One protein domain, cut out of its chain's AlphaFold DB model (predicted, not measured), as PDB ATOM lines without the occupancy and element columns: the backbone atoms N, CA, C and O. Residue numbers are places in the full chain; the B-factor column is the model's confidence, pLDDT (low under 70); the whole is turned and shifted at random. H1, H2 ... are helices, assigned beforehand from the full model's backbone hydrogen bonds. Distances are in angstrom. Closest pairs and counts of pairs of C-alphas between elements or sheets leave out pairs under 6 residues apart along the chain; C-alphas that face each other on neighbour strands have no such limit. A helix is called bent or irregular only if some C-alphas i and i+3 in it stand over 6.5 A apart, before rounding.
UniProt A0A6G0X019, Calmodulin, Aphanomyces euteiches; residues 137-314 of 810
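This is residues 137 to 314 of the 810 residues of the protein "Calmodulin" of Aphanomyces euteiches (UniProt A0A6G0X019). An elongated body of eleven helices, with H6 and H7 in the middle, H1 to H5 grouped toward one end, where H1 and H2 lie outermost, and H8 to H11 grouped toward the other end, which H11 closes. Several helices, such as H3, H6 and H11, lie crosswise to the long axis, and H7 and H8 form a hairpin. The printed part has 178 residues, with helices H1 to H11 and no named strand; the class is all helix. The whole is compact, with a radius of gyration of the C-alphas of 18.3 A, and spans 55 by 32 by 31 A.

H1, residues 141 to 144, begins with C-alpha 141 at (197.423, 253.861, 306.188). H2 is residues 147 to 158, H3 residues 162 to 176 with a length of 21.8 A, H4 residues 188 to 200, H5 residues 203 to 212 and H6 residues 215 to 226. H7, residues 229 to 248, is the longest helix at 29.0 A and has a kink of 37 degrees near residue 236. H8 is residues 253 to 265, H9 residues 268 to 277 and H10 residues 280 to 293. H11, residues 298 to 314, is 24.6 A long and ends with C-alpha 314 at (202.269, 213.874, 277.629). H3, H6 and H7 are irregular: C-alphas 163 and 166 are 7.0 A apart, 219 and 222 7.0 A, and 234 and 237 7.1 A.

H1 and H2 only just touch, only at the corner, with 3 pairs of C-alphas within 8 A. H2 touches H5, about perpendicular at 76 degrees, with C-alphas of Ala 149 and Thr 205 closest at 4.8 A. H3 touches H4, about perpendicular at 78 degrees, with C-alphas of Ala 168 and Ala 194 closest at 4.7 A. H4 touches H7, closest at C-alphas of Met 192 and Pro 229, 6.3 A. H6 touches H9, closest at C-alphas of Phe 223 and Val 277, 6.8 A. The hairpin of H7 and H8 has a shallow tilt of 12 degrees, opposite ways. H8 touches H11 at a steep tilt of 53 degrees, closest at C-alphas of Pro 253 and Glu 302, 5.3 A. H9 and H10 form another hairpin. H1 and H11 are apart. Every O i to N i+4 pair is within hydrogen-bond range in H2, H4, H5, H8, H9, H10 and H11, against 9 of 11 in H3, 6 of 8 in H6 and 14 of 16 in H7; H1 is too short for such a pair.

The two C-alphas farthest apart, those of Leu 162 and Ser 314, are 56.7 A apart. The printed part has no cut. The link from H3 to H4, 11 residues, is long, and the other links are tight. The mean pLDDT of the printed part is 77.4; 32 residues are under 70, among them residues 180 to 188.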
ATOM      1  N   LEU A 137     188.600 252.641 309.603       84.38
ATOM      2  CA  LEU A 137     188.961 253.147 308.270       84.38
ATOM      3  C   LEU A 137     190.096 254.167 308.341       84.38
ATOM      4  O   LEU A 137     191.037 254.077 307.558       84.38
ATOM      5  N   GLN A 138     190.050 255.091 309.303       86.06
ATOM      6  CA  GLN A 138     191.114 256.077 309.519       86.06
ATOM      7  C   GLN A 138     192.444 255.421 309.896       86.06
ATOM      8  O   GLN A 138     193.507 255.891 309.504       86.06
ATOM      9  N   ALA A 139     192.393 254.296 310.609       86.88
ATOM     10  CA  ALA A 139     193.572 253.507 310.935       86.88
ATOM     11  C   ALA A 139     194.146 252.714 309.737       86.88
ATOM     12  O   ALA A 139     195.158 252.029 309.897       86.88
ATOM     13  N   VAL A 140     193.532 252.764 308.546       90.44
ATOM     14  CA  VAL A 140     194.110 252.196 307.318       90.44
ATOM     15  C   VAL A 140     195.095 253.212 306.712       90.44
ATOM     16  O   VAL A 140     194.665 254.287 306.291       90.44
ATOM     17  N   PRO A 141     196.401 252.892 306.595       86.56
ATOM     18  CA  PRO A 141     197.423 253.861 306.188       86.56
ATOM     19  C   PRO A 141     197.167 254.535 304.834       86.56
ATOM     20  O   PRO A 141     197.436 255.723 304.687       86.56
ATOM     21  N   CYS A 142     196.619 253.802 303.859       85.12
ATOM     22  CA  CYS A 142     196.346 254.342 302.526       85.12
ATOM     23  C   CYS A 142     195.169 255.328 302.495       85.12
ATOM     24  O   CYS A 142     195.198 256.291 301.733       85.12
ATOM     25  N   LEU A 143     194.165 255.135 303.355       88.44
ATOM     26  CA  LEU A 143     193.033 256.056 303.488       88.44
ATOM     27  C   LEU A 143     193.394 257.266 304.356       88.44
ATOM     28  O   LEU A 143     192.886 258.357 304.130       88.44
ATOM     29  N   ALA A 144     194.323 257.106 305.302       85.44
ATOM     30  CA  ALA A 144     194.879 258.226 306.055       85.44
ATOM     31  C   ALA A 144     195.683 259.188 305.160       85.44
ATOM     32  O   ALA A 144     195.689 260.394 305.402       85.44
ATOM     33  N   SER A 145     196.346 258.671 304.117       86.44
ATOM     34  CA  SER A 145     197.043 259.494 303.121       86.44
ATOM     35  C   SER A 145     196.123 260.155 302.090       86.44
ATOM     36  O   SER A 145     196.551 261.115 301.452       86.44
ATOM     37  N   ASP A 146     194.883 259.677 301.934       90.06
ATOM     38  CA  ASP A 146     193.898 260.209 300.984       90.06
ATOM     39  C   ASP A 146     192.549 260.499 301.681       90.06
ATOM     40  O   ASP A 146     191.647 259.651 301.716       90.06
ATOM     41  N   PRO A 147     192.380 261.708 302.253       87.44
ATOM     42  CA  PRO A 147     191.171 262.067 302.990       87.44
ATOM     43  C   PRO A 147     189.921 262.148 302.101       87.44
ATOM     44  O   PRO A 147     188.811 261.985 302.610       87.44
ATOM     45  N   SER A 148     190.074 262.366 300.788       87.94
ATOM     46  CA  SER A 148     188.964 262.311 299.827       87.94
ATOM     47  C   SER A 148     188.396 260.899 299.716       87.94
ATOM     48  O   SER A 148     187.185 260.723 299.843       87.94
ATOM     49  N   ALA A 149     189.263 259.892 299.569       87.94
ATOM     50  CA  ALA A 149     188.852 258.492 299.500       87.94
ATOM     51  C   ALA A 149     188.151 258.034 300.792       87.94
ATOM     52  O   ALA A 149     187.136 257.339 300.750       87.94
ATOM     53  N   LEU A 150     188.658 258.465 301.953       89.88
ATOM     54  CA  LEU A 150     188.038 258.188 303.251       89.88
ATOM     55  C   LEU A 150     186.611 258.764 303.341       89.88
ATOM     56  O   LEU A 150     185.690 258.072 303.784       89.88
ATOM     57  N   LEU A 151     186.427 260.024 302.931       86.81
ATOM     58  CA  LEU A 151     185.126 260.695 302.960       86.81
ATOM     59  C   LEU A 151     184.121 260.000 302.045       86.81
ATOM     60  O   LEU A 151     183.000 259.727 302.475       86.81
ATOM     61  N   ASP A 152     184.541 259.651 300.835       88.62
ATOM     62  CA  ASP A 152     183.707 258.970 299.853       88.62
ATOM     63  C   ASP A 152     183.252 257.586 300.356       88.62
ATOM     64  O   ASP A 152     182.048 257.341 300.485       88.62
ATOM     65  N   ILE A 153     184.189 256.742 300.818       89.56
ATOM     66  CA  ILE A 153     183.884 255.428 301.423       89.56
ATOM     67  C   ILE A 153     182.934 255.579 302.615       89.56
ATOM     68  O   ILE A 153     181.972 254.821 302.741       89.56
ATOM     69  N   SER A 154     183.162 256.568 303.487       88.12
ATOM     70  CA  SER A 154     182.296 256.803 304.648       88.12
ATOM     71  C   SER A 154     180.884 257.247 304.244       88.12
ATOM     72  O   SER A 154     179.905 256.851 304.883       88.12
ATOM     73  N   SER A 155     180.759 258.022 303.163       88.38
ATOM     74  CA  SER A 155     179.477 258.496 302.641       88.38
ATOM     75  C   SER A 155     178.653 257.351 302.049       88.38
ATOM     76  O   SER A 155     177.444 257.272 302.284       88.38
ATOM     77  N   VAL A 156     179.310 256.429 301.342       87.75
ATOM     78  CA  VAL A 156     178.694 255.233 300.766       87.75
ATOM     79  C   VAL A 156     178.336 254.237 301.868       87.75
ATOM     80  O   VAL A 156     177.206 253.750 301.907       87.75
ATOM     81  N   ALA A 157     179.237 253.999 302.826       86.69
ATOM     82  CA  ALA A 157     179.001 253.091 303.946       86.69
ATOM     83  C   ALA A 157     177.821 253.533 304.827       86.69
ATOM     84  O   ALA A 157     177.020 252.697 305.237       86.69
ATOM     85  N   ARG A 158     177.636 254.841 305.060       85.31
ATOM     86  CA  ARG A 158     176.487 255.370 305.824       85.31
ATOM     87  C   ARG A 158     175.131 255.113 305.164       85.31
ATOM     88  O   ARG A 158     174.122 255.094 305.863       85.31
ATOM     89  N   LYS A 159     175.092 254.893 303.844       83.06
ATOM     90  CA  LYS A 159     173.859 254.561 303.109       83.06
ATOM     91  C   LYS A 159     173.450 253.088 303.265       83.06
ATOM     92  O   LYS A 159     172.328 252.739 302.900       83.06
ATOM     93  N   LEU A 160     174.323 252.225 303.797       78.25
ATOM     94  CA  LEU A 160     174.002 250.822 304.075       78.25
ATOM     95  C   LEU A 160     173.179 250.672 305.372       78.25
ATOM     96  O   LEU A 160     173.292 251.508 306.268       78.25
ATOM     97  N   PRO A 161     172.377 249.599 305.524       79.75
ATOM     98  CA  PRO A 161     171.675 249.305 306.776       79.75
ATOM     99  C   PRO A 161     172.641 249.188 307.964       79.75
ATOM    100  O   PRO A 161     173.689 248.560 307.829       79.75
ATOM    101  N   LEU A 162     172.272 249.742 309.126       73.62
ATOM    102  CA  LEU A 162     173.135 249.863 310.316       73.62
ATOM    103  C   LEU A 162     173.794 248.533 310.730       73.62
ATOM    104  O   LEU A 162     174.984 248.498 311.025       73.62
ATOM    105  N   GLU A 163     173.042 247.434 310.666       75.38
ATOM    106  CA  GLU A 163     173.502 246.074 310.996       75.38
ATOM    107  C   GLU A 163     174.651 245.577 310.099       75.38
ATOM    108  O   GLU A 163     175.372 244.653 310.467       75.38
ATOM    109  N   ARG A 164     174.833 246.188 308.923       78.81
ATOM    110  CA  ARG A 164     175.759 245.750 307.868       78.81
ATOM    111  C   ARG A 164     176.942 246.697 307.671       78.81
ATOM    112  O   ARG A 164     177.934 246.307 307.064       78.81
ATOM    113  N   GLN A 165     176.855 247.929 308.180       83.25
ATOM    114  CA  GLN A 165     177.911 248.936 308.026       83.25
ATOM    115  C   GLN A 165     179.222 248.461 308.655       83.25
ATOM    116  O   GLN A 165     180.267 248.455 308.011       83.25
ATOM    117  N   THR A 166     179.157 248.003 309.907       82.94
ATOM    118  CA  THR A 166     180.347 247.626 310.674       82.94
ATOM    119  C   THR A 166     181.061 246.416 310.076       82.94
ATOM    120  O   THR A 166     182.290 246.415 310.014       82.94
ATOM    121  N   SER A 167     180.326 245.401 309.607       80.94
ATOM    122  CA  SER A 167     180.926 244.191 309.034       80.94
ATOM    123  C   SER A 167     181.555 244.458 307.664       80.94
ATOM    124  O   SER A 167     182.717 244.110 307.454       80.94
ATOM    125  N   ALA A 168     180.847 245.166 306.779       82.69
ATOM    126  CA  ALA A 168     181.331 245.519 305.445       82.69
ATOM    127  C   ALA A 168     182.586 246.399 305.499       82.69
ATOM    128  O   ALA A 168     183.581 246.133 304.824       82.69
ATOM    129  N   VAL A 169     182.565 247.423 306.357       86.56
ATOM    130  CA  VAL A 169     183.689 248.345 306.522       86.56
ATOM    131  C   VAL A 169     184.880 247.663 307.189       86.56
ATOM    132  O   VAL A 169     186.018 247.884 306.780       86.56
ATOM    133  N   THR A 170     184.647 246.811 308.191       86.75
ATOM    134  CA  THR A 170     185.737 246.061 308.831       86.75
ATOM    135  C   THR A 170     186.412 245.125 307.830       86.75
ATOM    136  O   THR A 170     187.641 245.052 307.800       86.75
ATOM    137  N   LEU A 171     185.633 244.466 306.967       83.75
ATOM    138  CA  LEU A 171     186.164 243.604 305.917       83.75
ATOM    139  C   LEU A 171     186.965 244.411 304.885       83.75
ATOM    140  O   LEU A 171     188.121 244.078 304.628       83.75
ATOM    141  N   LEU A 172     186.430 245.528 304.383       85.69
ATOM    142  CA  LEU A 172     187.148 246.421 303.463       85.69
ATOM    143  C   LEU A 172     188.464 246.941 304.071       85.69
ATOM    144  O   LEU A 172     189.510 246.907 303.422       85.69
ATOM    145  N   ALA A 173     188.439 247.361 305.339       87.50
ATOM    146  CA  ALA A 173     189.624 247.820 306.055       87.50
ATOM    147  C   ALA A 173     190.670 246.704 306.227       87.50
ATOM    148  O   ALA A 173     191.864 246.961 306.085       87.50
ATOM    149  N   SER A 174     190.242 245.466 306.490       84.31
ATOM    150  CA  SER A 174     191.149 244.314 306.597       84.31
ATOM    151  C   SER A 174     191.789 243.930 305.253       84.31
ATOM    152  O   SER A 174     192.984 243.632 305.208       84.31
ATOM    153  N   LEU A 175     191.042 244.038 304.143       82.69
ATOM    154  CA  LEU A 175     191.557 243.811 302.787       82.69
ATOM    155  C   LEU A 175     192.629 244.841 302.414       82.69
ATOM    156  O   LEU A 175     193.682 244.477 301.894       82.69
ATOM    157  N   LEU A 176     192.393 246.116 302.735       85.19
ATOM    158  CA  LEU A 176     193.341 247.207 302.479       85.19
ATOM    159  C   LEU A 176     194.602 247.145 303.352       85.19
ATOM    160  O   LEU A 176     195.629 247.712 302.989       85.19
ATOM    161  N   ARG A 177     194.550 246.451 304.494       85.81
ATOM    162  CA  ARG A 177     195.720 246.200 305.354       85.81
ATOM    163  C   ARG A 177     196.546 244.989 304.915       85.81
ATOM    164  O   ARG A 177     197.592 244.732 305.505       85.81
ATOM    165  N   GLY A 178     196.098 244.252 303.895       72.50
ATOM    166  CA  GLY A 178     196.788 243.060 303.405       72.50
ATOM    167  C   GLY A 178     196.733 241.880 304.377       72.50
ATOM    168  O   GLY A 178     197.619 241.027 304.351       72.50
ATOM    169  N   GLU A 179     195.724 241.814 305.253       78.56
ATOM    170  CA  GLU A 179     195.584 240.700 306.189       78.56
ATOM    171  C   GLU A 179     195.145 239.424 305.435       78.56
ATOM    172  O   GLU A 179     194.037 239.366 304.895       78.56
ATOM    173  N   PRO A 180     195.968 238.355 305.406       54.38
ATOM    174  CA  PRO A 180     195.785 237.208 304.504       54.38
ATOM    175  C   PRO A 180     194.568 236.322 304.826       54.38
ATOM    176  O   PRO A 180     194.287 235.377 304.094       54.38
ATOM    177  N   ARG A 181     193.846 236.602 305.919       53.94
ATOM    178  CA  ARG A 181     192.641 235.872 306.354       53.94
ATOM    179  C   ARG A 181     191.334 236.634 306.122       53.94
ATOM    180  O   ARG A 181     190.279 236.076 306.390       53.94
ATOM    181  N   ALA A 182     191.381 237.860 305.600       53.06
ATOM    182  CA  ALA A 182     190.197 238.707 305.417       53.06
ATOM    183  C   ALA A 182     189.152 238.121 304.448       53.06
ATOM    184  O   ALA A 182     187.963 238.384 304.583       53.06
ATOM    185  N   PHE A 183     189.585 237.289 303.497       52.12
ATOM    186  CA  PHE A 183     188.683 236.598 302.573       52.12
ATOM    187  C   PHE A 183     188.024 235.346 303.190       52.12
ATOM    188  O   PHE A 183     187.088 234.801 302.614       52.12
ATOM    189  N   VAL A 184     188.491 234.899 304.366       47.91
ATOM    190  CA  VAL A 184     187.941 233.764 305.131       47.91
ATOM    191  C   VAL A 184     186.961 234.287 306.185       47.91
ATOM    192  O   VAL A 184     187.092 234.023 307.378       47.91
ATOM    193  N   ALA A 185     185.984 235.075 305.748       47.50
ATOM    194  CA  ALA A 185     184.777 235.256 306.532       47.50
ATOM    195  C   ALA A 185     183.770 234.210 306.050       47.50
ATOM    196  O   ALA A 185     183.375 234.230 304.886       47.50
ATOM    197  N   ASP A 186     183.312 233.342 306.953       53.06
ATOM    198  CA  ASP A 186     182.165 232.429 306.782       53.06
ATOM    199  C   ASP A 186     180.842 233.158 306.426       53.06
ATOM    200  O   ASP A 186     179.772 232.554 306.373       53.06
ATOM    201  N   ASP A 187     180.900 234.467 306.173       66.94
ATOM    202  CA  ASP A 187     179.782 235.353 305.921       66.94
ATOM    203  C   ASP A 187     179.894 235.995 304.530       66.94
ATOM    204  O   ASP A 187     180.380 237.114 304.345       66.94
ATOM    205  N   THR A 188     179.402 235.262 303.531       65.62
ATOM    206  CA  THR A 188     179.248 235.714 302.137       65.62
ATOM    207  C   THR A 188     178.521 237.057 302.017       65.62
ATOM    208  O   THR A 188     178.767 237.798 301.062       65.62
ATOM    209  N   THR A 189     177.677 237.419 302.990       71.00
ATOM    210  CA  THR A 189     176.938 238.688 302.976       71.00
ATOM    211  C   THR A 189     177.843 239.893 303.238       71.00
ATOM    212  O   THR A 189     177.710 240.920 302.572       71.00
ATOM    213  N   SER A 190     178.837 239.763 304.118       72.81
ATOM    214  CA  SER A 190     179.797 240.835 304.407       72.81
ATOM    215  C   SER A 190     180.700 241.146 303.207       72.81
ATOM    216  O   SER A 190     180.980 242.316 302.931       72.81
ATOM    217  N   THR A 191     181.080 240.128 302.427       74.06
ATOM    218  CA  THR A 191     181.828 240.300 301.171       74.06
ATOM    219  C   THR A 191     180.996 241.023 300.112       74.06
ATOM    220  O   THR A 191     181.502 241.938 299.467       74.06
ATOM    221  N   MET A 192     179.704 240.689 299.974       71.50
ATOM    222  CA  MET A 192     178.801 241.416 299.068       71.50
ATOM    223  C   MET A 192     178.707 242.896 299.422       71.50
ATOM    224  O   MET A 192     178.731 243.741 298.534       71.50
ATOM    225  N   HIS A 193     178.603 243.216 300.709       80.75
ATOM    226  CA  HIS A 193     178.483 244.599 301.153       80.75
ATOM    227  C   HIS A 193     179.786 245.381 300.993       80.75
ATOM    228  O   HIS A 193     179.737 246.552 300.635       80.75
ATOM    229  N   ALA A 194     180.948 244.750 301.170       83.00
ATOM    230  CA  ALA A 194     182.226 245.387 300.857       83.00
ATOM    231  C   ALA A 194     182.389 245.651 299.347       83.00
ATOM    232  O   ALA A 194     182.869 246.718 298.962       83.00
ATOM    233  N   VAL A 195     181.943 244.719 298.495       81.44
ATOM    234  CA  VAL A 195     181.902 244.913 297.036       81.44
ATOM    235  C   VAL A 195     180.925 246.029 296.656       81.44
ATOM    236  O   VAL A 195     181.281 246.877 295.848       81.44
ATOM    237  N   ASP A 196     179.744 246.091 297.275       81.06
ATOM    238  CA  ASP A 196     178.753 247.156 297.048       81.06
ATOM    239  C   ASP A 196     179.277 248.540 297.475       81.06
ATOM    240  O   ASP A 196     178.979 249.541 296.830       81.06
ATOM    241  N   ILE A 197     180.107 248.614 298.525       87.25
ATOM    242  CA  ILE A 197     180.822 249.853 298.869       87.25
ATOM    243  C   ILE A 197     181.804 250.214 297.751       87.25
ATOM    244  O   ILE A 197     181.797 251.349 297.286       87.25
ATOM    245  N   TYR A 198     182.621 249.261 297.294       88.31
ATOM    246  CA  TYR A 198     183.619 249.492 296.246       88.31
ATOM    247  C   TYR A 198     183.005 249.931 294.905       88.31
ATOM    248  O   TYR A 198     183.512 250.848 294.263       88.31
ATOM    249  N   THR A 199     181.900 249.323 294.475       82.62
ATOM    250  CA  THR A 199     181.274 249.645 293.182       82.62
ATOM    251  C   THR A 199     180.530 250.982 293.186       82.62
ATOM    252  O   THR A 199     180.313 251.549 292.118       82.62
ATOM    253  N   ARG A 200     180.159 251.510 294.362       85.75
ATOM    254  CA  ARG A 200     179.413 252.774 294.508       85.75
ATOM    255  C   ARG A 200     180.267 254.002 294.812       85.75
ATOM    256  O   ARG A 200     179.742 255.110 294.709       85.75
ATOM    257  N   VAL A 201     181.519 253.825 295.229       90.06
ATOM    258  CA  VAL A 201     182.462 254.944 295.410       90.06
ATOM    259  C   VAL A 201     182.927 255.494 294.061       90.06
ATOM    260  O   VAL A 201     182.852 254.818 293.033       90.06
ATOM    261  N   GLU A 202     183.412 256.730 294.046       90.62
ATOM    262  CA  GLU A 202     183.881 257.391 292.833       90.62
ATOM    263  C   GLU A 202     185.124 256.695 292.240       90.62
ATOM    264  O   GLU A 202     185.956 256.121 292.947       90.62
ATOM    265  N   LYS A 203     185.312 256.798 290.915       87.50
ATOM    266  CA  LYS A 203     186.461 256.200 290.199       87.50
ATOM    267  C   LYS A 203     187.846 256.548 290.785       87.50
ATOM    268  O   LYS A 203     188.699 255.659 290.813       87.50
ATOM    269  N   PRO A 204     188.120 257.782 291.264       89.06
ATOM    270  CA  PRO A 204     189.386 258.094 291.929       89.06
ATOM    271  C   PRO A 204     189.589 257.251 293.194       89.06
ATOM    272  O   PRO A 204     190.651 256.657 293.377       89.06
ATOM    273  N   THR A 205     188.544 257.120 294.013       90.62
ATOM    274  CA  THR A 205     188.530 256.308 295.235       90.62
ATOM    275  C   THR A 205     188.728 254.824 294.921       90.62
ATOM    276  O   THR A 205     189.508 254.144 295.593       90.62
ATOM    277  N   GLN A 206     188.096 254.318 293.855       88.69
ATOM    278  CA  GLN A 206     188.316 252.951 293.365       88.69
ATOM    279  C   GLN A 206     189.780 252.708 292.987       88.69
ATOM    280  O   GLN A 206     190.327 251.656 293.320       88.69
ATOM    281  N   GLY A 207     190.435 253.685 292.350       86.19
ATOM    282  CA  GLY A 207     191.860 253.631 292.020       86.19
ATOM    283  C   GLY A 207     192.752 253.532 293.262       86.19
ATOM    284  O   GLY A 207     193.647 252.688 293.313       86.19
ATOM    285  N   VAL A 208     192.468 254.328 294.297       88.44
ATOM    286  CA  VAL A 208     193.200 254.293 295.578       88.44
ATOM    287  C   VAL A 208     193.039 252.937 296.265       88.44
ATOM    288  O   VAL A 208     194.029 252.354 296.718       88.44
ATOM    289  N   ILE A 209     191.820 252.394 296.293       88.44
ATOM    290  CA  ILE A 209     191.552 251.052 296.825       88.44
ATOM    291  C   ILE A 209     192.334 250.008 296.013       88.44
ATOM    292  O   ILE A 209     193.087 249.218 296.583       88.44
ATOM    293  N   ALA A 210     192.249 250.051 294.682       85.50
ATOM    294  CA  ALA A 210     192.898 249.102 293.782       85.50
ATOM    295  C   ALA A 210     194.426 249.053 293.932       85.50
ATOM    296  O   ALA A 210     195.021 247.970 293.942       85.50
ATOM    297  N   MET A 211     195.073 250.213 294.083       85.88
ATOM    298  CA  MET A 211     196.528 250.325 294.245       85.88
ATOM    299  C   MET A 211     197.042 249.756 295.570       85.88
ATOM    300  O   MET A 211     198.221 249.406 295.657       85.88
ATOM    301  N   ASN A 212     196.176 249.633 296.576       87.00
ATOM    302  CA  ASN A 212     196.529 249.132 297.904       87.00
ATOM    303  C   ASN A 212     196.025 247.707 298.171       87.00
ATOM    304  O   ASN A 212     196.415 247.096 299.162       87.00
ATOM    305  N   LEU A 213     195.215 247.144 297.273       83.31
ATOM    306  CA  LEU A 213     194.867 245.727 297.301       83.31
ATOM    307  C   LEU A 213     196.070 244.851 296.931       83.31
ATOM    308  O   LEU A 213     196.906 245.226 296.099       83.31
ATOM    309  N   ALA A 214     196.108 243.657 297.532       78.75
ATOM    310  CA  ALA A 214     197.053 242.599 297.189       78.75
ATOM    311  C   ALA A 214     197.004 242.289 295.677       78.75
ATOM    312  O   ALA A 214     195.933 242.397 295.071       78.75
ATOM    313  N   PRO A 215     198.130 241.906 295.050       70.00
ATOM    314  CA  PRO A 215     198.198 241.690 293.605       70.00
ATOM    315  C   PRO A 215     197.180 240.655 293.105       70.00
ATOM    316  O   PRO A 215     196.633 240.829 292.018       70.00
ATOM    317  N   GLU A 216     196.851 239.639 293.907       65.69
ATOM    318  CA  GLU A 216     195.814 238.659 293.573       65.69
ATOM    319  C   GLU A 216     194.409 239.280 293.536       65.69
ATOM    320  O   GLU A 216     193.642 239.031 292.610       65.69
ATOM    321  N   LEU A 217     194.076 240.140 294.505       69.50
ATOM    322  CA  LEU A 217     192.787 240.840 294.551       69.50
ATOM    323  C   LEU A 217     192.686 241.900 293.454       69.50
ATOM    324  O   LEU A 217     191.621 242.088 292.872       69.50
ATOM    325  N   ARG A 218     193.804 242.549 293.118       74.88
ATOM    326  CA  ARG A 218     193.880 243.500 292.006       74.88
ATOM    327  C   ARG A 218     193.608 242.827 290.663       74.88
ATOM    328  O   ARG A 218     192.926 243.412 289.831       74.88
ATOM    329  N   ALA A 219     194.087 241.597 290.472       67.12
ATOM    330  CA  ALA A 219     193.780 240.806 289.282       67.12
ATOM    331  C   ALA A 219     192.286 240.432 289.186       67.12
ATOM    332  O   ALA A 219     191.783 240.214 288.087       67.12
ATOM    333  N   MET A 220     191.562 240.407 290.314       66.69
ATOM    334  CA  MET A 220     190.121 240.142 290.352       66.69
ATOM    335  C   MET A 220     189.245 241.386 290.139       66.69
ATOM    336  O   MET A 220     188.073 241.239 289.804       66.69
ATOM    337  N   LEU A 221     189.776 242.605 290.288       73.12
ATOM    338  CA  LEU A 221     188.998 243.848 290.152       73.12
ATOM    339  C   LEU A 221     188.246 243.998 288.820       73.12
ATOM    340  O   LEU A 221     187.069 244.351 288.872       73.12
ATOM    341  N   PRO A 222     188.827 243.661 287.649       69.94
ATOM    342  CA  PRO A 222     188.097 243.732 286.383       69.94
ATOM    343  C   PRO A 222     186.850 242.839 286.360       69.94
ATOM    344  O   PRO A 222     185.887 243.141 285.662       69.94
ATOM    345  N   PHE A 223     186.864 241.743 287.124       67.50
ATOM    346  CA  PHE A 223     185.717 240.854 287.294       67.50
ATOM    347  C   PHE A 223     184.721 241.421 288.305       67.50
ATOM    348  O   PHE A 223     183.525 241.301 288.092       67.50
ATOM    349  N   VAL A 224     185.186 242.075 289.374       70.81
ATOM    350  CA  VAL A 224     184.318 242.708 290.383       70.81
ATOM    351  C   VAL A 224     183.535 243.889 289.807       70.81
ATOM    352  O   VAL A 224     182.368 244.065 290.139       70.81
ATOM    353  N   GLU A 225     184.151 244.673 288.923       72.06
ATOM    354  CA  GLU A 225     183.496 245.802 288.250       72.06
ATOM    355  C   GLU A 225     182.483 245.355 287.191       72.06
ATOM    356  O   GLU A 225     181.501 246.049 286.940       72.06
ATOM    357  N   LYS A 226     182.733 244.208 286.549       69.06
ATOM    358  CA  LYS A 226     181.950 243.742 285.401       69.06
ATOM    359  C   LYS A 226     180.974 242.621 285.723       69.06
ATOM    360  O   LYS A 226     180.146 242.338 284.875       69.06
ATOM    361  N   LEU A 227     181.064 241.944 286.865       67.69
ATOM    362  CA  LEU A 227     180.158 240.848 287.209       67.69
ATOM    363  C   LEU A 227     179.107 241.289 288.223       67.69
ATOM    364  O   LEU A 227     179.408 242.054 289.141       67.69
ATOM    365  N   PRO A 228     177.886 240.738 288.137       71.06
ATOM    366  CA  PRO A 228     176.891 240.972 289.159       71.06
ATOM    367  C   PRO A 228     177.368 240.421 290.514       71.06
ATOM    368  O   PRO A 228     177.997 239.356 290.569       71.06
ATOM    369  N   PRO A 229     177.010 241.078 291.634       67.81
ATOM    370  CA  PRO A 229     177.421 240.670 292.981       67.81
ATOM    371  C   PRO A 229     177.099 239.205 293.300       67.81
ATOM    372  O   PRO A 229     177.858 238.530 293.989       67.81
ATOM    373  N   GLN A 230     175.989 238.698 292.759       68.56
ATOM    374  CA  GLN A 230     175.558 237.311 292.920       68.56
ATOM    375  C   GLN A 230     176.552 236.321 292.293       68.56
ATOM    376  O   GLN A 230     176.881 235.310 292.911       68.56
ATOM    377  N   ALA A 231     177.076 236.630 291.102       69.44
ATOM    378  CA  ALA A 231     178.031 235.773 290.407       69.44
ATOM    379  C   ALA A 231     179.377 235.711 291.136       69.44
ATOM    380  O   ALA A 231     179.993 234.646 291.232       69.44
ATOM    381  N   LEU A 232     179.794 236.835 291.727       71.25
ATOM    382  CA  LEU A 232     180.988 236.901 292.566       71.25
ATOM    383  C   LEU A 232     180.850 236.015 293.808       71.25
ATOM    384  O   LEU A 232     181.787 235.295 294.132       71.25
ATOM    385  N   VAL A 233     179.690 235.995 294.471       68.75
ATOM    386  CA  VAL A 233     179.461 235.135 295.648       68.75
ATOM    387  C   VAL A 233     179.568 233.656 295.298       68.75
ATOM    388  O   VAL A 233     180.164 232.887 296.051       68.75
ATOM    389  N   THR A 234     179.012 233.252 294.158       72.19
ATOM    390  CA  THR A 234     179.041 231.853 293.724       72.19
ATOM    391  C   THR A 234     180.449 231.414 293.304       72.19
ATOM    392  O   THR A 234     180.841 230.282 293.587       72.19
ATOM    393  N   MET A 235     181.233 232.294 292.671       75.75
ATOM    394  CA  MET A 235     182.543 231.944 292.103       75.75
ATOM    395  C   MET A 235     183.733 232.205 293.038       75.75
ATOM    396  O   MET A 235     184.734 231.496 292.953       75.75
ATOM    397  N   ALA A 236     183.661 233.184 293.944       68.25
ATOM    398  CA  ALA A 236     184.803 233.604 294.763       68.25
ATOM    399  C   ALA A 236     185.361 232.520 295.715       68.25
ATOM    400  O   ALA A 236     186.587 232.388 295.782       68.25
ATOM    401  N   PRO A 237     184.540 231.696 296.401       70.69
ATOM    402  CA  PRO A 237     185.054 230.603 297.233       70.69
ATOM    403  C   PRO A 237     185.851 229.579 296.416       70.69
ATOM    404  O   PRO A 237     186.863 229.050 296.871       70.69
ATOM    405  N   LEU A 238     185.417 229.339 295.178       75.88
ATOM    406  CA  LEU A 238     186.019 228.363 294.272       75.88
ATOM    407  C   LEU A 238     187.269 228.912 293.590       75.88
ATOM    408  O   LEU A 238     188.239 228.182 293.427       75.88
ATOM    409  N   ALA A 239     187.286 230.205 293.259       68.12
ATOM    410  CA  ALA A 239     188.494 230.890 292.806       68.12
ATOM    411  C   ALA A 239     189.609 230.784 293.860       68.12
ATOM    412  O   ALA A 239     190.762 230.531 293.519       68.12
ATOM    413  N   HIS A 240     189.264 230.895 295.147       67.50
ATOM    414  CA  HIS A 240     190.224 230.698 296.228       67.50
ATOM    415  C   HIS A 240     190.742 229.253 296.303       67.50
ATOM    416  O   HIS A 240     191.950 229.049 296.419       67.50
ATOM    417  N   GLU A 241     189.851 228.260 296.196       73.81
ATOM    418  CA  GLU A 241     190.216 226.834 296.166       73.81
ATOM    419  C   GLU A 241     191.164 226.536 294.986       73.81
ATOM    420  O   GLU A 241     192.217 225.929 295.184       73.81
ATOM    421  N   ILE A 242     190.884 227.075 293.790       74.25
ATOM    422  CA  ILE A 242     191.761 226.965 292.609       74.25
ATOM    423  C   ILE A 242     193.131 227.605 292.861       74.25
ATOM    424  O   ILE A 242     194.155 227.015 292.522       74.25
ATOM    425  N   VAL A 243     193.183 228.806 293.446       70.50
ATOM    426  CA  VAL A 243     194.454 229.497 293.725       70.50
ATOM    427  C   VAL A 243     195.289 228.718 294.743       70.50
ATOM    428  O   VAL A 243     196.510 228.627 294.597       70.50
ATOM    429  N   GLN A 244     194.659 228.124 295.760       72.75
ATOM    430  CA  GLN A 244     195.354 227.259 296.716       72.75
ATOM    431  C   GLN A 244     195.891 225.985 296.051       72.75
ATOM    432  O   GLN A 244     197.049 225.625 296.269       72.75
ATOM    433  N   GLU A 245     195.095 225.331 295.206       78.31
ATOM    434  CA  GLU A 245     195.512 224.121 294.491       78.31
ATOM    435  C   GLU A 245     196.601 224.400 293.448       78.31
ATOM    436  O   GLU A 245     197.577 223.654 293.353       78.31
ATOM    437  N   SER A 246     196.510 225.522 292.732       73.38
ATOM    438  CA  SER A 246     197.537 225.985 291.794       73.38
ATOM    439  C   SER A 246     198.894 226.156 292.486       73.38
ATOM    440  O   SER A 246     199.912 225.692 291.972       73.38
ATOM    441  N   ARG A 247     198.916 226.707 293.711       73.56
ATOM    442  CA  ARG A 247     200.141 226.813 294.531       73.56
ATOM    443  C   ARG A 247     200.720 225.452 294.929       73.56
ATOM    444  O   ARG A 247     201.919 225.358 295.173       73.56
ATOM    445  N   SER A 248     199.890 224.410 294.993       74.56
ATOM    446  CA  SER A 248     200.314 223.034 295.287       74.56
ATOM    447  C   SER A 248     200.773 222.243 294.053       74.56
ATOM    448  O   SER A 248     201.300 221.141 294.198       74.56
ATOM    449  N   GLY A 249     200.632 222.812 292.849       70.69
ATOM    450  CA  GLY A 249     201.133 222.242 291.598       70.69
ATOM    451  C   GLY A 249     200.204 221.240 290.905       70.69
ATOM    452  O   GLY A 249     200.610 220.662 289.902       70.69
ATOM    453  N   ALA A 250     198.976 221.028 291.393       74.56
ATOM    454  CA  ALA A 250     197.988 220.186 290.720       74.56
ATOM    455  C   ALA A 250     196.557 220.632 291.050       74.56
ATOM    456  O   ALA A 250     196.169 220.661 292.217       74.56
ATOM    457  N   ILE A 251     195.765 220.936 290.018       76.06
ATOM    458  CA  ILE A 251     194.321 221.168 290.157       76.06
ATOM    459  C   ILE A 251     193.645 219.810 290.308       76.06
ATOM    460  O   ILE A 251     193.818 218.923 289.465       76.06
ATOM    461  N   THR A 252     192.872 219.625 291.374       84.19
ATOM    462  CA  THR A 252     192.165 218.366 291.577       84.19
ATOM    463  C   THR A 252     190.944 218.295 290.652       84.19
ATOM    464  O   THR A 252     190.212 219.277 290.487       84.19
ATOM    465  N   PRO A 253     190.648 217.123 290.057       81.38
ATOM    466  CA  PRO A 253     189.446 216.950 289.244       81.38
ATOM    467  C   PRO A 253     188.153 217.285 290.006       81.38
ATOM    468  O   PRO A 253     187.194 217.780 289.418       81.38
ATOM    469  N   ALA A 254     188.133 217.070 291.325       82.50
ATOM    470  CA  ALA A 254     187.001 217.400 292.184       82.50
ATOM    471  C   ALA A 254     186.740 218.913 292.249       82.50
ATOM    472  O   ALA A 254     185.588 219.338 292.144       82.50
ATOM    473  N   THR A 255     187.788 219.727 292.368       81.38
ATOM    474  CA  THR A 255     187.673 221.192 292.376       81.38
ATOM    475  C   THR A 255     187.222 221.713 291.018       81.38
ATOM    476  O   THR A 255     186.296 222.519 290.955       81.38
ATOM    477  N   ALA A 256     187.740 221.156 289.917       79.81
ATOM    478  CA  ALA A 256     187.254 221.480 288.574       79.81
ATOM    479  C   ALA A 256     185.751 221.171 288.396       79.81
ATOM    480  O   ALA A 256     185.014 221.961 287.804       79.81
ATOM    481  N   VAL A 257     185.259 220.066 288.969       83.12
ATOM    482  CA  VAL A 257     183.825 219.728 288.970       83.12
ATOM    483  C   VAL A 257     183.000 220.737 289.774       83.12
ATOM    484  O   VAL A 257     181.921 221.120 289.321       83.12
ATOM    485  N   LYS A 258     183.477 221.181 290.945       83.88
ATOM    486  CA  LYS A 258     182.784 222.204 291.747       83.88
ATOM    487  C   LYS A 258     182.711 223.541 291.010       83.88
ATOM    488  O   LYS A 258     181.641 224.140 290.957       83.88
ATOM    489  N   VAL A 259     183.819 223.965 290.396       82.62
ATOM    490  CA  VAL A 259     183.910 225.186 289.577       82.62
ATOM    491  C   VAL A 259     182.933 225.119 288.414       82.62
ATOM    492  O   VAL A 259     182.146 226.038 288.214       82.62
ATOM    493  N   HIS A 260     182.907 223.994 287.702       83.62
ATOM    494  CA  HIS A 260     181.952 223.764 286.628       83.62
ATOM    495  C   HIS A 260     180.500 223.831 287.131       83.62
ATOM    496  O   HIS A 260     179.658 224.487 286.526       83.62
ATOM    497  N   GLN A 261     180.171 223.173 288.248       84.12
ATOM    498  CA  GLN A 261     178.816 223.217 288.811       84.12
ATOM    499  C   GLN A 261     178.391 224.634 289.200       84.12
ATOM    500  O   GLN A 261     177.275 225.030 288.878       84.12
ATOM    501  N   ALA A 262     179.270 225.387 289.853       82.38
ATOM    502  CA  ALA A 262     179.018 226.768 290.241       82.38
ATOM    503  C   ALA A 262     178.861 227.689 289.030       82.38
ATOM    504  O   ALA A 262     177.915 228.470 288.985       82.38
ATOM    505  N   PHE A 263     179.705 227.531 288.007       84.38
ATOM    506  CA  PHE A 263     179.580 228.271 286.755       84.38
ATOM    507  C   PHE A 263     178.213 228.038 286.097       84.38
ATOM    508  O   PHE A 263     177.555 228.988 285.688       84.38
ATOM    509  N   PHE A 264     177.724 226.794 286.055       82.25
ATOM    510  CA  PHE A 264     176.410 226.480 285.478       82.25
ATOM    511  C   PHE A 264     175.208 226.802 286.383       82.25
ATOM    512  O   PHE A 264     174.078 226.735 285.901       82.25
ATOM    513  N   GLN A 265     175.425 227.163 287.653       82.06
ATOM    514  CA  GLN A 265     174.384 227.722 288.530       82.06
ATOM    515  C   GLN A 265     174.127 229.212 288.262       82.06
ATOM    516  O   GLN A 265     173.065 229.712 288.631       82.06
ATOM    517  N   LEU A 266     175.072 229.908 287.623       78.38
ATOM    518  CA  LEU A 266     174.903 231.296 287.194       78.38
ATOM    519  C   LEU A 266     173.879 231.407 286.056       78.38
ATOM    520  O   LEU A 266     173.697 230.466 285.271       78.38
ATOM    521  N   SER A 267     173.236 232.574 285.943       75.31
ATOM    522  CA  SER A 267     172.350 232.861 284.811       75.31
ATOM    523  C   SER A 267     173.143 232.886 283.497       75.31
ATOM    524  O   SER A 267     174.350 233.129 283.490       75.31
ATOM    525  N   GLU A 268     172.491 232.619 282.362       70.81
ATOM    526  CA  GLU A 268     173.175 232.588 281.058       70.81
ATOM    527  C   GLU A 268     173.861 233.923 280.732       70.81
ATOM    528  O   GLU A 268     174.994 233.922 280.247       70.81
ATOM    529  N   LYS A 269     173.224 235.038 281.113       71.12
ATOM    530  CA  LYS A 269     173.768 236.396 281.018       71.12
ATOM    531  C   LYS A 269     175.068 236.541 281.814       71.12
ATOM    532  O   LYS A 269     176.086 236.945 281.254       71.12
ATOM    533  N   ASP A 270     175.067 236.116 283.076       76.38
ATOM    534  CA  ASP A 270     176.241 236.215 283.953       76.38
ATOM    535  C   ASP A 270     177.393 235.332 283.457       76.38
ATOM    536  O   ASP A 270     178.555 235.731 283.514       76.38
ATOM    537  N   ARG A 271     177.085 234.138 282.930       82.25
ATOM    538  CA  ARG A 271     178.086 233.237 282.333       82.25
ATOM    539  C   ARG A 271     178.727 233.852 281.098       82.25
ATOM    540  O   ARG A 271     179.951 233.833 280.978       82.25
ATOM    541  N   ALA A 272     177.917 234.397 280.191       72.88
ATOM    542  CA  ALA A 272     178.404 235.046 278.979       72.88
ATOM    543  C   ALA A 272     179.272 236.265 279.317       72.88
ATOM    544  O   ALA A 272     180.339 236.449 278.730       72.88
ATOM    545  N   GLN A 273     178.862 237.053 280.313       75.44
ATOM    546  CA  GLN A 273     179.643 238.172 280.825       75.44
ATOM    547  C   GLN A 273     180.974 237.695 281.414       75.44
ATOM    548  O   GLN A 273     182.017 238.234 281.057       75.44
ATOM    549  N   LEU A 274     180.974 236.629 282.221       78.81
ATOM    550  CA  LEU A 274     182.190 236.056 282.805       78.81
ATOM    551  C   LEU A 274     183.177 235.573 281.738       78.81
ATOM    552  O   LEU A 274     184.359 235.891 281.821       78.81
ATOM    553  N   VAL A 275     182.691 234.891 280.697       78.69
ATOM    554  CA  VAL A 275     183.518 234.457 279.556       78.69
ATOM    555  C   VAL A 275     184.033 235.652 278.743       78.69
ATOM    556  O   VAL A 275     185.172 235.635 278.284       78.69
ATOM    557  N   ARG A 276     183.241 236.722 278.581       73.94
ATOM    558  CA  ARG A 276     183.658 237.939 277.858       73.94
ATOM    559  C   ARG A 276     184.764 238.722 278.570       73.94
ATOM    560  O   ARG A 276     185.503 239.428 277.889       73.94
ATOM    561  N   VAL A 277     184.875 238.626 279.898       74.06
ATOM    562  CA  VAL A 277     185.926 239.315 280.676       74.06
ATOM    563  C   VAL A 277     187.272 238.580 280.616       74.06
ATOM    564  O   VAL A 277     188.301 239.196 280.889       74.06
ATOM    565  N   LEU A 278     187.288 237.302 280.221       73.56
ATOM    566  CA  LEU A 278     188.522 236.524 280.103       73.56
ATOM    567  C   LEU A 278     189.453 237.069 278.997       73.56
ATOM    568  O   LEU A 278     188.971 237.564 277.971       73.56
ATOM    569  N   PRO A 279     190.785 236.944 279.168       75.81
ATOM    570  CA  PRO A 279     191.762 237.158 278.099       75.81
ATOM    571  C   PRO A 279     191.409 236.351 276.837       75.81
ATOM    572  O   PRO A 279     190.843 235.271 276.962       75.81
ATOM    573  N   PRO A 280     191.757 236.810 275.620       70.81
ATOM    574  CA  PRO A 280     191.310 236.179 274.373       70.81
ATOM    575  C   PRO A 280     191.717 234.702 274.246       70.81
ATOM    576  O   PRO A 280     190.894 233.884 273.844       70.81
ATOM    577  N   GLU A 281     192.939 234.349 274.658       70.31
ATOM    578  CA  GLU A 281     193.435 232.962 274.646       70.31
ATOM    579  C   GLU A 281     192.646 232.062 275.614       70.31
ATOM    580  O   GLU A 281     192.276 230.934 275.293       70.31
ATOM    581  N   GLU A 282     192.325 232.587 276.799       75.06
ATOM    582  CA  GLU A 282     191.542 231.876 277.811       75.06
ATOM    583  C   GLU A 282     190.056 231.838 277.459       75.06
ATOM    584  O   GLU A 282     189.367 230.890 277.819       75.06
ATOM    585  N   LYS A 283     189.555 232.843 276.739       72.56
ATOM    586  CA  LYS A 283     188.170 232.935 276.287       72.56
ATOM    587  C   LYS A 283     187.850 231.818 275.308       72.56
ATOM    588  O   LYS A 283     186.812 231.183 275.462       72.56
ATOM    589  N   GLU A 284     188.714 231.553 274.334       66.81
ATOM    590  CA  GLU A 284     188.521 230.460 273.376       66.81
ATOM    591  C   GLU A 284     188.542 229.100 274.087       66.81
ATOM    592  O   GLU A 284     187.615 228.301 273.939       66.81
ATOM    593  N   LEU A 285     189.530 228.882 274.962       66.88
ATOM    594  CA  LEU A 285     189.632 227.659 275.759       66.88
ATOM    595  C   LEU A 285     188.425 227.474 276.686       66.88
ATOM    596  O   LEU A 285     187.842 226.393 276.732       66.88
ATOM    597  N   ALA A 286     188.033 228.516 277.419       72.25
ATOM    598  CA  ALA A 286     186.884 228.484 278.309       72.25
ATOM    599  C   ALA A 286     185.601 228.246 277.521       72.25
ATOM    600  O   ALA A 286     184.797 227.430 277.948       72.25
ATOM    601  N   THR A 287     185.430 228.877 276.359       67.81
ATOM    602  CA  THR A 287     184.262 228.655 275.496       67.81
ATOM    603  C   THR A 287     184.210 227.198 275.049       67.81
ATOM    604  O   THR A 287     183.205 226.539 275.287       67.81
ATOM    605  N   HIS A 288     185.307 226.637 274.538       65.31
ATOM    606  CA  HIS A 288     185.347 225.234 274.121       65.31
ATOM    607  C   HIS A 288     185.148 224.245 275.271       65.31
ATOM    608  O   HIS A 288     184.415 223.267 275.122       65.31
ATOM    609  N   VAL A 289     185.775 224.475 276.426       70.75
ATOM    610  CA  VAL A 289     185.625 223.598 277.594       70.75
ATOM    611  C   VAL A 289     184.210 223.698 278.144       70.75
ATOM    612  O   VAL A 289     183.594 222.664 278.393       70.75
ATOM    613  N   VAL A 290     183.660 224.904 278.294       73.31
ATOM    614  CA  VAL A 290     182.275 225.130 278.733       73.31
ATOM    615  C   VAL A 290     181.303 224.464 277.766       73.31
ATOM    616  O   VAL A 290     180.450 223.705 278.212       73.31
ATOM    617  N   GLU A 291     181.462 224.654 276.458       68.12
ATOM    618  CA  GLU A 291     180.625 224.015 275.438       68.12
ATOM    619  C   GLU A 291     180.720 222.484 275.475       68.12
ATOM    620  O   GLU A 291     179.701 221.800 275.389       68.12
ATOM    621  N   ALA A 292     181.927 221.934 275.638       66.88
ATOM    622  CA  ALA A 292     182.153 220.491 275.669       66.88
ATOM    623  C   ALA A 292     181.674 219.832 276.973       66.88
ATOM    624  O   ALA A 292     181.366 218.636 276.990       66.88
ATOM    625  N   THR A 293     181.630 220.591 278.070       75.94
ATOM    626  CA  THR A 293     181.281 220.081 279.401       75.94
ATOM    627  C   THR A 293     179.852 220.412 279.830       75.94
ATOM    628  O   THR A 293     179.305 219.738 280.712       75.94
ATOM    629  N   GLU A 294     179.184 221.339 279.139       76.62
ATOM    630  CA  GLU A 294     177.804 221.730 279.406       76.62
ATOM    631  C   GLU A 294     176.857 220.522 279.408       76.62
ATOM    632  O   GLU A 294     176.597 219.850 278.412       76.62
ATOM    633  N   GLY A 295     176.288 220.236 280.578       71.00
ATOM    634  CA  GLY A 295     175.352 219.132 280.754       71.00
ATOM    635  C   GLY A 295     175.973 217.753 280.940       71.00
ATOM    636  O   GLY A 295     175.224 216.787 281.126       71.00
ATOM    637  N   LEU A 296     177.300 217.633 281.007       77.00
ATOM    638  CA  LEU A 296     177.935 216.436 281.551       77.00
ATOM    639  C   LEU A 296     177.530 216.219 283.016       77.00
ATOM    640  O   LEU A 296     177.160 217.136 283.749       77.00
ATOM    641  N   SER A 297     177.542 214.954 283.442       81.75
ATOM    642  CA  SER A 297     177.397 214.639 284.866       81.75
ATOM    643  C   SER A 297     178.698 215.008 285.588       81.75
ATOM    644  O   SER A 297     179.738 215.060 284.934       81.75
ATOM    645  N   PRO A 298     178.691 215.174 286.922       82.00
ATOM    646  CA  PRO A 298     179.906 215.468 287.690       82.00
ATOM    647  C   PRO A 298     181.066 214.509 287.368       82.00
ATOM    648  O   PRO A 298     182.177 214.941 287.100       82.00
ATOM    649  N   ARG A 299     180.768 213.206 287.247       80.56
ATOM    650  CA  ARG A 299     181.738 212.177 286.822       80.56
ATOM    651  C   ARG A 299     182.234 212.346 285.381       80.56
ATOM    652  O   ARG A 299     183.362 211.988 285.069       80.56
ATOM    653  N   GLY A 300     181.379 212.841 284.485       79.56
ATOM    654  CA  GLY A 300     181.744 213.105 283.092       79.56
ATOM    655  C   GLY A 300     182.718 214.274 282.979       79.56
ATOM    656  O   GLY A 300     183.720 214.150 282.285       79.56
ATOM    657  N   VAL A 301     182.464 215.356 283.720       81.31
ATOM    658  CA  VAL A 301     183.385 216.498 283.828       81.31
ATOM    659  C   VAL A 301     184.719 216.048 284.420       81.31
ATOM    660  O   VAL A 301     185.762 216.337 283.849       81.31
ATOM    661  N   GLU A 302     184.690 215.253 285.493       82.75
ATOM    662  CA  GLU A 302     185.896 214.678 286.102       82.75
ATOM    663  C   GLU A 302     186.730 213.876 285.091       82.75
ATOM    664  O   GLU A 302     187.945 214.038 285.020       82.75
ATOM    665  N   THR A 303     186.071 213.060 284.263       81.50
ATOM    666  CA  THR A 303     186.736 212.263 283.221       81.50
ATOM    667  C   THR A 303     187.371 213.156 282.152       81.50
ATOM    668  O   THR A 303     188.510 212.921 281.765       81.50
ATOM    669  N   VAL A 304     186.667 214.197 281.688       78.44
ATOM    670  CA  VAL A 304     187.201 215.152 280.698       78.44
ATOM    671  C   VAL A 304     188.411 215.894 281.263       78.44
ATOM    672  O   VAL A 304     189.441 215.965 280.601       78.44
ATOM    673  N   VAL A 305     188.327 216.376 282.506       80.81
ATOM    674  CA  VAL A 305     189.433 217.071 283.179       80.81
ATOM    675  C   VAL A 305     190.636 216.143 283.355       80.81
ATOM    676  O   VAL A 305     191.756 216.538 283.046       80.81
ATOM    677  N   GLN A 306     190.426 214.891 283.772       82.69
ATOM    678  CA  GLN A 306     191.504 213.899 283.863       82.69
ATOM    679  C   GLN A 306     192.170 213.640 282.504       82.69
ATOM    680  O   GLN A 306     193.394 213.563 282.436       82.69
ATOM    681  N   LEU A 307     191.390 213.550 281.422       77.88
ATOM    682  CA  LEU A 307     191.923 213.364 280.069       77.88
ATOM    683  C   LEU A 307     192.716 214.587 279.580       77.88
ATOM    684  O   LEU A 307     193.765 214.415 278.956       77.88
ATOM    685  N   MET A 308     192.260 215.809 279.884       75.62
ATOM    686  CA  MET A 308     192.988 217.043 279.547       75.62
ATOM    687  C   MET A 308     194.305 217.164 280.324       75.62
ATOM    688  O   MET A 308     195.335 217.510 279.747       75.62
ATOM    689  N   LEU A 309     194.308 216.808 281.613       78.06
ATOM    690  CA  LEU A 309     195.529 216.781 282.426       78.06
ATOM    691  C   LEU A 309     196.539 215.753 281.884       78.06
ATOM    692  O   LEU A 309     197.712 216.070 281.709       78.06
ATOM    693  N   GLN A 310     196.076 214.554 281.515       76.62
ATOM    694  CA  GLN A 310     196.932 213.510 280.933       76.62
ATOM    695  C   GLN A 310     197.537 213.904 279.577       76.62
ATOM    696  O   GLN A 310     198.674 213.533 279.268       76.62
ATOM    697  N   THR A 311     196.796 214.646 278.749       71.69
ATOM    698  CA  THR A 311     197.306 215.125 277.455       71.69
ATOM    699  C   THR A 311     198.353 216.221 277.626       71.69
ATOM    700  O   THR A 311     199.348 216.210 276.900       71.69
ATOM    701  N   HIS A 312     198.195 217.102 278.617       70.94
ATOM    702  CA  HIS A 312     199.179 218.144 278.908       70.94
ATOM    703  C   HIS A 312     200.508 217.567 279.432       70.94
ATOM    704  O   HIS A 312     201.576 217.927 278.932       70.94
ATOM    705  N   ASP A 313     200.445 216.587 280.342       69.44
ATOM    706  CA  ASP A 313     201.632 215.882 280.854       69.44
ATOM    707  C   ASP A 313     202.405 215.159 279.735       69.44
ATOM    708  O   ASP A 313     203.640 215.151 279.705       69.44
ATOM    709  N   SER A 314     201.679 214.587 278.769       66.56
ATOM    710  CA  SER A 314     202.269 213.874 277.629       66.56
ATOM    711  C   SER A 314     203.011 214.814 276.666       66.56
ATOM    712  O   SER A 314     204.057 214.445 276.127       66.56
TER     713      SER A 314